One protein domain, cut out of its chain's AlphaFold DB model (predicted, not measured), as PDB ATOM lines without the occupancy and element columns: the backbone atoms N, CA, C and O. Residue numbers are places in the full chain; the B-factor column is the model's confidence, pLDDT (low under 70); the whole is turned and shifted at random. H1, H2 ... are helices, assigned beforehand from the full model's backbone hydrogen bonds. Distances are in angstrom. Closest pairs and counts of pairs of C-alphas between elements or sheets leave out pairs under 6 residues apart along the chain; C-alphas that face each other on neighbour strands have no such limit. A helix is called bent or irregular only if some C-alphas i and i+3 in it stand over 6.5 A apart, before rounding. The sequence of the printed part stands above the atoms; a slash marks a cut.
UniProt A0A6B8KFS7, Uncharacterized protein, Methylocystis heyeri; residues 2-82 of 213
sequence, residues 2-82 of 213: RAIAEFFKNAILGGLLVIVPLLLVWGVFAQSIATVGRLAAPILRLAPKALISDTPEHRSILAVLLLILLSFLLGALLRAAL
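What this domain is: This is residues 2 to 82 of the 213 residues of an uncharacterized protein of Methylocystis heyeri (UniProt A0A6B8KFS7). One long helix, H1, kinked on its way, has a shorter helix, H2, set crosswise near its far end, like a lopsided T. The first part of H1, residues 2 to 35, sticks out as a free arm and makes most of the length, and both ends of H2 stand free too. The printed part has 81 residues with two named helices, H1 then H2, and no named strand; its class is all helix. The whole is extended, with a radius of gyration of the C-alphas of 22.0 A, and its outline is flat, spanning 71 by 40 by 17 A.

Where its parts are: Find C-alpha 2 at (158.394, 67.690, 133.436); from there H1, residues 2 to 46, runs 65.5 A to C-alpha 46 at (128.820, 90.401, 79.605). Look near residue 20 for a kink of 27 degrees. H1 is irregular, but only just: C-alphas 39 and 42 are 6.50 A apart. Then read on to H2, residues 56 to 79, which runs 34.8 A and ends with C-alpha 79 at (136.956, 108.827, 95.510).

How they stand to each other: A short link of 9 residues joins H1 to H2. The two helices are near each other, with 12 pairs of C-alphas within 10 A; the closest C-alphas are 8.1 A apart. In the backbone, 38 of 41 O i to N i+4 pairs of H1 and 19 of 20 of H2 are within hydrogen-bond range.

The domain as a whole: The two C-alphas farthest apart are those of Arg 2 and Ala 50, at 70.9 A. The printed part has no cut and no long link. The mean pLDDT of the printed part is 70.1; look for values under 70 at 40 residues, among them residues 35 to 60 and 74 to 82.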
ATOM      1  N   ARG A   2     159.279  66.504 133.308       65.69
ATOM      2  CA  ARG A   2     158.394  67.690 133.436       65.69
ATOM      3  C   ARG A   2     158.883  68.955 132.703       65.69
ATOM      4  O   ARG A   2     158.073  69.654 132.117       65.69
ATOM      5  N   ALA A   3     160.194  69.206 132.665       71.19
ATOM      6  CA  ALA A   3     160.763  70.385 131.996       71.19
ATOM      7  C   ALA A   3     160.562  70.390 130.466       71.19
ATOM      8  O   ALA A   3     160.295  71.432 129.881       71.19
ATOM      9  N   ILE A   4     160.632  69.218 129.824       76.81
ATOM     10  CA  ILE A   4     160.388  69.078 128.379       76.81
ATOM     11  C   ILE A   4     158.899  69.302 128.076       76.81
ATOM     12  O   ILE A   4     158.567  69.969 127.103       76.81
ATOM     13  N   ALA A   5     158.003  68.813 128.942       74.75
ATOM     14  CA  ALA A   5     156.563  69.027 128.801       74.75
ATOM     15  C   ALA A   5     156.169  70.510 128.950       74.75
ATOM     16  O   ALA A   5     155.379  71.008 128.153       74.75
ATOM     17  N   GLU A   6     156.753  71.232 129.913       76.88
ATOM     18  CA  GLU A   6     156.537  72.681 130.074       76.88
ATOM     19  C   GLU A   6     157.106  73.486 128.896       76.88
ATOM     20  O   GLU A   6     156.462  74.420 128.418       76.88
ATOM     21  N   PHE A   7     158.267  73.093 128.355       77.81
ATOM     22  CA  PHE A   7     158.823  73.723 127.155       77.81
ATOM     23  C   PHE A   7     157.900  73.551 125.941       77.81
ATOM     24  O   PHE A   7     157.575  74.531 125.274       77.81
ATOM     25  N   PHE A   8     157.416  72.329 125.688       82.38
ATOM     26  CA  PHE A   8     156.472  72.064 124.600       82.38
ATOM     27  C   PHE A   8     155.150  72.809 124.789       82.38
ATOM     28  O   PHE A   8     154.653  73.414 123.844       82.38
ATOM     29  N   LYS A   9     154.598  72.817 126.006       79.38
ATOM     30  CA  LYS A   9     153.363  73.542 126.324       79.38
ATOM     31  C   LYS A   9     153.511  75.038 126.057       79.38
ATOM     32  O   LYS A   9     152.658  75.609 125.386       79.38
ATOM     33  N   ASN A  10     154.602  75.657 126.508       79.19
ATOM     34  CA  ASN A  10     154.842  77.086 126.304       79.19
ATOM     35  C   ASN A  10     155.141  77.424 124.835       79.19
ATOM     36  O   ASN A  10     154.662  78.440 124.338       79.19
ATOM     37  N   ALA A  11     155.860  76.558 124.115       81.06
ATOM     38  CA  ALA A  11     156.122  76.726 122.686       81.06
ATOM     39  C   ALA A  11     154.844  76.592 121.840       81.06
ATOM     40  O   ALA A  11     154.617  77.403 120.944       81.06
ATOM     41  N   ILE A  12     153.979  75.622 122.151       85.25
ATOM     42  CA  ILE A  12     152.677  75.453 121.488       85.25
ATOM     43  C   ILE A  12     151.768  76.641 121.802       85.25
ATOM     44  O   ILE A  12     151.141  77.177 120.893       85.25
ATOM     45  N   LEU A  13     151.716  77.080 123.063       82.62
ATOM     46  CA  LEU A  13     150.862  78.193 123.472       82.62
ATOM     47  C   LEU A  13     151.315  79.510 122.826       82.62
ATOM     48  O   LEU A  13     150.477  80.258 122.330       82.62
ATOM     49  N   GLY A  14     152.629  79.752 122.760       76.88
ATOM     50  CA  GLY A  14     153.210  80.898 122.059       76.88
ATOM     51  C   GLY A  14     153.014  80.833 120.542       76.88
ATOM     52  O   GLY A  14     152.613  81.823 119.934       76.88
ATOM     53  N   GLY A  15     153.220  79.663 119.931       83.69
ATOM     54  CA  GLY A  15     153.000  79.449 118.499       83.69
ATOM     55  C   GLY A  15     151.539  79.640 118.098       83.69
ATOM     56  O   GLY A  15     151.251  80.330 117.123       83.69
ATOM     57  N   LEU A  16     150.602  79.109 118.887       85.31
ATOM     58  CA  LEU A  16     149.168  79.290 118.668       85.31
ATOM     59  C   LEU A  16     148.770  80.769 118.751       85.31
ATOM     60  O   LEU A  16     148.008  81.244 117.910       85.31
ATOM     61  N   LEU A  17     149.337  81.513 119.706       83.88
ATOM     62  CA  LEU A  17     149.102  82.951 119.873       83.88
ATOM     63  C   LEU A  17     149.513  83.774 118.641       83.88
ATOM     64  O   LEU A  17     148.899  84.801 118.370       83.88
ATOM     65  N   VAL A  18     150.509  83.314 117.879       85.88
ATOM     66  CA  VAL A  18     150.958  83.955 116.629       85.88
ATOM     67  C   VAL A  18     150.170  83.453 115.414       85.88
ATOM     68  O   VAL A  18     149.836  84.233 114.522       85.88
ATOM     69  N   ILE A  19     149.838  82.162 115.372       87.12
ATOM     70  CA  ILE A  19     149.134  81.543 114.240       87.12
ATOM     71  C   ILE A  19     147.684  82.027 114.149       87.12
ATOM     72  O   ILE A  19     147.208  82.299 113.051       87.12
ATOM     73  N   VAL A  20     146.980  82.171 115.274       82.94
ATOM     74  CA  VAL A  20     145.575  82.617 115.296       82.94
ATOM     75  C   VAL A  20     145.364  83.971 114.593       82.94
ATOM     76  O   VAL A  20     144.540  84.025 113.677       82.94
ATOM     77  N   PRO A  21     146.088  85.058 114.932       73.06
ATOM     78  CA  PRO A  21     145.929  86.331 114.231       73.06
ATOM     79  C   PRO A  21     146.357  86.243 112.760       73.06
ATOM     80  O   PRO A  21     145.720  86.859 111.906       73.06
ATOM     81  N   LEU A  22     147.374  85.439 112.435       87.00
ATOM     82  CA  LEU A  22     147.810  85.239 111.052       87.00
ATOM     83  C   LEU A  22     146.735  84.541 110.202       87.00
ATOM     84  O   LEU A  22     146.466  84.964 109.076       87.00
ATOM     85  N   LEU A  23     146.078  83.518 110.751       89.81
ATOM     86  CA  LEU A  23     144.957  82.830 110.104       89.81
ATOM     87  C   LEU A  23     143.759  83.757 109.903       89.81
ATOM     88  O   LEU A  23     143.079  83.653 108.885       89.81
ATOM     89  N   LEU A  24     143.516  84.679 110.834       84.88
ATOM     90  CA  LEU A  24     142.443  85.663 110.714       84.88
ATOM     91  C   LEU A  24     142.709  86.618 109.541       84.88
ATOM     92  O   LEU A  24     141.834  86.805 108.693       84.88
ATOM     93  N   VAL A  25     143.933  87.148 109.429       79.75
ATOM     94  CA  VAL A  25     144.353  87.977 108.282       79.75
ATOM     95  C   VAL A  25     144.235  87.197 106.971       79.75
ATOM     96  O   VAL A  25     143.652  87.697 106.006       79.75
ATOM     97  N   TRP A  26     144.731  85.958 106.943       90.06
ATOM     98  CA  TRP A  26     144.625  85.081 105.776       90.06
ATOM     99  C   TRP A  26     143.167  84.826 105.374       90.06
ATOM    100  O   TRP A  26     142.823  84.923 104.196       90.06
ATOM    101  N   GLY A  27     142.289  84.555 106.344       86.69
ATOM    102  CA  GLY A  27     140.865  84.315 106.117       86.69
ATOM    103  C   GLY A  27     140.160  85.520 105.497       86.69
ATOM    104  O   GLY A  27     139.451  85.372 104.500       86.69
ATOM    105  N   VAL A  28     140.414  86.725 106.018       78.25
ATOM    106  CA  VAL A  28     139.875  87.973 105.449       78.25
ATOM    107  C   VAL A  28     140.365  88.178 104.014       78.25
ATOM    108  O   VAL A  28     139.576  88.533 103.134       78.25
ATOM    109  N   PHE A  29     141.644  87.916 103.745       75.25
ATOM    110  CA  PHE A  29     142.220  88.062 102.410       75.25
ATOM    111  C   PHE A  29     141.616  87.061 101.412       75.25
ATOM    112  O   PHE A  29     141.177  87.445 100.325       75.25
ATOM    113  N   ALA A  30     141.501  85.791 101.811       81.56
ATOM    114  CA  ALA A  30     140.878  84.742 101.009       81.56
ATOM    115  C   ALA A  30     139.406  85.063 100.698       81.56
ATOM    116  O   ALA A  30     138.965  84.946  99.550       81.56
ATOM    117  N   GLN A  31     138.655  85.538 101.695       77.25
ATOM    118  CA  GLN A  31     137.261  85.943 101.517       77.25
ATOM    119  C   GLN A  31     137.123  87.170 100.608       77.25
ATOM    120  O   GLN A  31     136.193  87.234  99.800       77.25
ATOM    121  N   SER A  32     138.069  88.107 100.677       67.19
ATOM    122  CA  SER A  32     138.112  89.280  99.799       67.19
ATOM    123  C   SER A  32     138.308  88.875  98.336       67.19
ATOM    124  O   SER A  32     137.511  89.266  97.484       67.19
ATOM    125  N   ILE A  33     139.289  88.012  98.043       67.69
ATOM    126  CA  ILE A  33     139.533  87.502  96.681       67.69
ATOM    127  C   ILE A  33     138.314  86.739  96.155       67.69
ATOM    128  O   ILE A  33     137.881  86.970  95.025       67.69
ATOM    129  N   ALA A  34     137.718  85.865  96.973       71.31
ATOM    130  CA  ALA A  34     136.537  85.101  96.578       71.31
ATOM    131  C   ALA A  34     135.336  86.009  96.267       71.31
ATOM    132  O   ALA A  34     134.600  85.769  95.308       71.31
ATOM    133  N   THR A  35     135.149  87.071  97.053       67.06
ATOM    134  CA  THR A  35     134.072  88.051  96.850       67.06
ATOM    135  C   THR A  35     134.289  88.841  95.561       67.06
ATOM    136  O   THR A  35     133.371  88.941  94.747       67.06
ATOM    137  N   VAL A  36     135.513  89.321  95.321       68.56
ATOM    138  CA  VAL A  36     135.878  90.004  94.070       68.56
ATOM    139  C   VAL A  36     135.672  89.084  92.866       68.56
ATOM    140  O   VAL A  36     135.071  89.504  91.881       68.56
ATOM    141  N   GLY A  37     136.076  87.813  92.955       65.62
ATOM    142  CA  GLY A  37     135.861  86.828  91.893       65.62
ATOM    143  C   GLY A  37     134.379  86.601  91.572       65.62
ATOM    144  O   GLY A  37     134.001  86.556  90.401       65.62
ATOM    145  N   ARG A  38     133.512  86.530  92.593       69.00
ATOM    146  CA  ARG A  38     132.054  86.403  92.405       69.00
ATOM    147  C   ARG A  38     131.430  87.647  91.773       69.00
ATOM    148  O   ARG A  38     130.535  87.501  90.947       69.00
ATOM    149  N   LEU A  39     131.900  88.842  92.130       63.00
ATOM    150  CA  LEU A  39     131.439  90.102  91.531       63.00
ATOM    151  C   LEU A  39     131.975  90.308  90.106       63.00
ATOM    152  O   LEU A  39     131.286  90.885  89.269       63.00
ATOM    153  N   ALA A  40     133.177  89.813  89.810       60.38
ATOM    154  CA  ALA A  40     133.776  89.881  88.481       60.38
ATOM    155  C   ALA A  40     133.164  88.864  87.500       60.38
ATOM    156  O   ALA A  40     133.102  89.128  86.300       60.38
ATOM    157  N   ALA A  41     132.667  87.723  87.991       63.78
ATOM    158  CA  ALA A  41     132.047  86.676  87.177       63.78
ATOM    159  C   ALA A  41     130.901  87.151  86.247       63.78
ATOM    160  O   ALA A  41     130.921  86.778  85.072       63.78
ATOM    161  N   PRO A  42     129.910  87.959  86.683       63.97
ATOM    162  CA  PRO A  42     128.870  88.474  85.786       63.97
ATOM    163  C   PRO A  42     129.414  89.476  84.758       63.97
ATOM    164  O   PRO A  42     128.959  89.484  83.617       63.97
ATOM    165  N   ILE A  43     130.425  90.266  85.123       61.12
ATOM    166  CA  ILE A  43     131.067  91.240  84.228       61.12
ATOM    167  C   ILE A  43     131.829  90.506  83.114       61.12
ATOM    168  O   ILE A  43     131.720  90.871  81.946       61.12
ATOM    169  N   LEU A  44     132.513  89.404  83.445       58.22
ATOM    170  CA  LEU A  44     133.181  88.538  82.466       58.22
ATOM    171  C   LEU A  44     132.203  87.853  81.498       58.22
ATOM    172  O   LEU A  44     132.575  87.550  80.370       58.22
ATOM    173  N   ARG A  45     130.958  87.601  81.924       63.12
ATOM    174  CA  ARG A  45     129.908  87.010  81.072       63.12
ATOM    175  C   ARG A  45     129.281  88.013  80.104       63.12
ATOM    176  O   ARG A  45     128.783  87.600  79.063       63.12
ATOM    177  N   LEU A  46     129.298  89.300  80.450       60.75
ATOM    178  CA  LEU A  46     128.820  90.401  79.605       60.75
ATOM    179  C   LEU A  46     129.921  90.942  78.679       60.75
ATOM    180  O   LEU A  46     129.636  91.740  77.787       60.75
ATOM    181  N   ALA A  47     131.170  90.505  78.868       57.09
ATOM    182  CA  ALA A  47     132.273  90.858  77.990       57.09
ATOM    183  C   ALA A  47     132.025  90.295  76.572       57.09
ATOM    184  O   ALA A  47     131.728  89.104  76.424       57.09
ATOM    185  N   PRO A  48     132.145  91.119  75.513       56.22
ATOM    186  CA  PRO A  48     131.934  90.676  74.140       56.22
ATOM    187  C   PRO A  48     132.852  89.502  73.788       56.22
ATOM    188  O   PRO A  48     134.072  89.601  73.923       56.22
ATOM    189  N   LYS A  49     132.283  88.412  73.249       55.75
ATOM    190  CA  LYS A  49     133.050  87.253  72.747       55.75
ATOM    191  C   LYS A  49     134.110  87.635  71.700       55.75
ATOM    192  O   LYS A  49     135.071  86.903  71.534       55.75
ATOM    193  N   ALA A  50     133.976  88.795  71.051       54.03
ATOM    194  CA  ALA A  50     134.927  89.335  70.077       54.03
ATOM    195  C   ALA A  50     136.296  89.741  70.666       54.03
ATOM    196  O   ALA A  50     137.262  89.845  69.918       54.03
ATOM    197  N   LEU A  51     136.403  89.958  71.984       51.47
ATOM    198  CA  LEU A  51     137.686  90.192  72.674       51.47
ATOM    199  C   LEU A  51     138.336  88.887  73.163       51.47
ATOM    200  O   LEU A  51     139.479  88.883  73.614       51.47
ATOM    201  N   ILE A  52     137.606  87.772  73.081       54.56
ATOM    202  CA  ILE A  52     138.072  86.437  73.440       54.56
ATOM    203  C   ILE A  52     138.620  85.796  72.163       54.56
ATOM    204  O   ILE A  52     138.010  84.901  71.590       54.56
ATOM    205  N   SER A  53     139.764  86.276  71.684       50.50
ATOM    206  CA  SER A  53     140.534  85.533  70.685       50.50
ATOM    207  C   SER A  53     140.927  84.177  71.291       50.50
ATOM    208  O   SER A  53     141.364  84.126  72.440       50.50
ATOM    209  N   ASP A  54     140.770  83.082  70.540       57.34
ATOM    210  CA  ASP A  54     140.885  81.676  70.991       57.34
ATOM    211  C   ASP A  54     142.282  81.231  71.482       57.34
ATOM    212  O   ASP A  54     142.542  80.046  71.682       57.34
ATOM    213  N   THR A  55     143.200  82.163  71.732       59.72
ATOM    214  CA  THR A  55     144.529  81.870  72.276       59.72
ATOM    215  C   THR A  55     144.562  82.068  73.801       59.72
ATOM    216  O   THR A  55     144.180  83.129  74.304       59.72
ATOM    217  N   PRO A  56     145.033  81.067  74.575       60.16
ATOM    218  CA  PRO A  56     145.002  81.090  76.044       60.16
ATOM    219  C   PRO A  56     145.819  82.237  76.669       60.16
ATOM    220  O   PRO A  56     145.500  82.705  77.766       60.16
ATOM    221  N   GLU A  57     146.828  82.743  75.958       62.41
ATOM    222  CA  GLU A  57     147.688  83.842  76.413       62.41
ATOM    223  C   GLU A  57     146.957  85.196  76.426       62.41
ATOM    224  O   GLU A  57     146.993  85.916  77.427       62.41
ATOM    225  N   HIS A  58     146.186  85.507  75.377       61.09
ATOM    226  CA  HIS A  58     145.420  86.758  75.284       61.09
ATOM    227  C   HIS A  58     144.302  86.835  76.329       61.09
ATOM    228  O   HIS A  58     144.029  87.906  76.876       61.09
ATOM    229  N   ARG A  59     143.695  85.692  76.675       59.31
ATOM    230  CA  ARG A  59     142.650  85.623  77.707       59.31
ATOM    231  C   ARG A  59     143.185  86.003  79.091       59.31
ATOM    232  O   ARG A  59     142.487  86.673  79.851       59.31
ATOM    233  N   SER A  60     144.418  85.606  79.401       61.50
ATOM    234  CA  SER A  60     145.059  85.894  80.690       61.50
ATOM    235  C   SER A  60     145.402  87.381  80.816       61.50
ATOM    236  O   SER A  60     145.095  88.005  81.831       61.50
ATOM    237  N   ILE A  61     145.940  87.976  79.749       71.12
ATOM    238  CA  ILE A  61     146.259  89.410  79.690       71.12
ATOM    239  C   ILE A  61     144.982  90.257  79.789       71.12
ATOM    240  O   ILE A  61     144.937  91.215  80.561       71.12
ATOM    241  N   LEU A  62     143.918  89.877  79.078       67.25
ATOM    242  CA  LEU A  62     142.638  90.586  79.127       67.25
ATOM    243  C   LEU A  62     141.979  90.503  80.512       67.25
ATOM    244  O   LEU A  62     141.420  91.492  80.982       67.25
ATOM    245  N   ALA A  63     142.067  89.352  81.187       62.28
ATOM    246  CA  ALA A  63     141.551  89.190  82.546       62.28
ATOM    247  C   ALA A  63     142.296  90.083  83.552       62.28
ATOM    248  O   ALA A  63     141.657  90.745  84.372       62.28
ATOM    249  N   VAL A  64     143.628  90.152  83.462       70.38
ATOM    250  CA  VAL A  64     144.446  91.043  84.302       70.38
ATOM    251  C   VAL A  64     144.130  92.510  84.007       70.38
ATOM    252  O   VAL A  64     143.950  93.292  84.939       70.38
ATOM    253  N   LEU A  65     143.984  92.884  82.734       75.50
ATOM    254  CA  LEU A  65     143.641  94.251  82.342       75.50
ATOM    255  C   LEU A  65     142.251  94.662  82.846       75.50
ATOM    256  O   LEU A  65     142.098  95.754  83.391       75.50
ATOM    257  N   LEU A  66     141.249  93.786  82.728       71.69
ATOM    258  CA  LEU A  66     139.911  94.013  83.281       71.69
ATOM    259  C   LEU A  66     139.933  94.109  84.806       71.69
ATOM    260  O   LEU A  66     139.222  94.939  85.365       71.69
ATOM    261  N   LEU A  67     140.754  93.302  85.481       71.31
ATOM    262  CA  LEU A  67     140.916  93.372  86.931       71.31
ATOM    263  C   LEU A  67     141.533  94.709  87.361       71.31
ATOM    264  O   LEU A  67     141.037  95.335  88.296       71.31
ATOM    265  N   ILE A  68     142.575  95.171  86.662       76.06
ATOM    266  CA  ILE A  68     143.196  96.483  86.892       76.06
ATOM    267  C   ILE A  68     142.182  97.599  86.634       76.06
ATOM    268  O   ILE A  68     142.037  98.492  87.466       76.06
ATOM    269  N   LEU A  69     141.441  97.534  85.524       77.00
ATOM    270  CA  LEU A  69     140.442  98.537  85.165       77.00
ATOM    271  C   LEU A  69     139.291  98.572  86.177       77.00
ATOM    272  O   LEU A  69     138.876  99.651  86.587       77.00
ATOM    273  N   LEU A  70     138.807  97.413  86.624       71.38
ATOM    274  CA  LEU A  70     137.765  97.309  87.645       71.38
ATOM    275  C   LEU A  70     138.263  97.821  89.001       71.38
ATOM    276  O   LEU A  70     137.548  98.562  89.666       71.38
ATOM    277  N   SER A  71     139.494  97.480  89.390       71.06
ATOM    278  CA  SER A  71     140.140  97.999  90.604       71.06
ATOM    279  C   SER A  71     140.288  99.523  90.552       71.06
ATOM    280  O   SER A  71     139.955 100.219  91.513       71.06
ATOM    281  N   PHE A  72     140.692 100.060  89.399       77.19
ATOM    282  CA  PHE A  72     140.779 101.496  89.160       77.19
ATOM    283  C   PHE A  72     139.405 102.172  89.204       77.19
ATOM    284  O   PHE A  72     139.257 103.184  89.880       77.19
ATOM    285  N   LEU A  73     138.391 101.604  88.545       73.31
ATOM    286  CA  LEU A  73     137.015 102.106  88.560       73.31
ATOM    287  C   LEU A  73     136.438 102.100  89.972       73.31
ATOM    288  O   LEU A  73     135.880 103.106  90.389       73.31
ATOM    289  N   LEU A  74     136.615 101.018  90.732       66.75
ATOM    290  CA  LEU A  74     136.207 100.941  92.135       66.75
ATOM    291  C   LEU A  74     136.953 101.978  92.985       66.75
ATOM    292  O   LEU A  74     136.325 102.696  93.758       66.75
ATOM    293  N   GLY A  75     138.269 102.124  92.809       63.03
ATOM    294  CA  GLY A  75     139.067 103.136  93.505       63.03
ATOM    295  C   GLY A  75     138.663 104.574  93.158       63.03
ATOM    296  O   GLY A  75     138.588 105.431  94.038       63.03
ATOM    297  N   ALA A  76     138.353 104.842  91.890       69.44
ATOM    298  CA  ALA A  76     137.858 106.127  91.413       69.44
ATOM    299  C   ALA A  76     136.440 106.405  91.928       69.44
ATOM    300  O   ALA A  76     136.146 107.520  92.350       69.44
ATOM    301  N   LEU A  77     135.588 105.384  91.969       60.66
ATOM    302  CA  LEU A  77     134.220 105.456  92.466       60.66
ATOM    303  C   LEU A  77     134.184 105.705  93.982       60.66
ATOM    304  O   LEU A  77     133.411 106.544  94.431       60.66
ATOM    305  N   LEU A  78     135.090 105.094  94.753       56.00
ATOM    306  CA  LEU A  78     135.298 105.396  96.177       56.00
ATOM    307  C   LEU A  78     135.781 106.837  96.417       56.00
ATOM    308  O   LEU A  78     135.487 107.428  97.458       56.00
ATOM    309  N   ARG A  79     136.517 107.421  95.463       58.44
ATOM    310  CA  ARG A  79     136.956 108.827  95.510       58.44
ATOM    311  C   ARG A  79     135.905 109.801  94.970       58.44
ATOM    312  O   ARG A  79     135.974 110.990  95.277       58.44
ATOM    313  N   ALA A  80     134.930 109.325  94.196       65.62
ATOM    314  CA  ALA A  80     133.900 110.159  93.600       65.62
ATOM    315  C   ALA A  80     132.940 110.689  94.677       65.62
ATOM    316  O   ALA A  80     132.351 109.939  95.456       65.62
ATOM    317  N   ALA A  81     132.726 112.007  94.694       56.44
ATOM    318  CA  ALA A  81     131.852 112.687  95.654       56.44
ATOM    319  C   ALA A  81     130.396 112.163  95.653       56.44
ATOM    320  O   ALA A  81     129.689 112.303  96.652       56.44
ATOM    321  N   LEU A  82     129.963 111.515  94.564       54.91
ATOM    322  CA  LEU A  82     128.672 110.830  94.468       54.91
ATOM    323  C   LEU A  82     128.538 109.675  95.474       54.91
ATOM    324  O   LEU A  82     127.469 109.504  96.055       54.91
TER     325      LEU A  82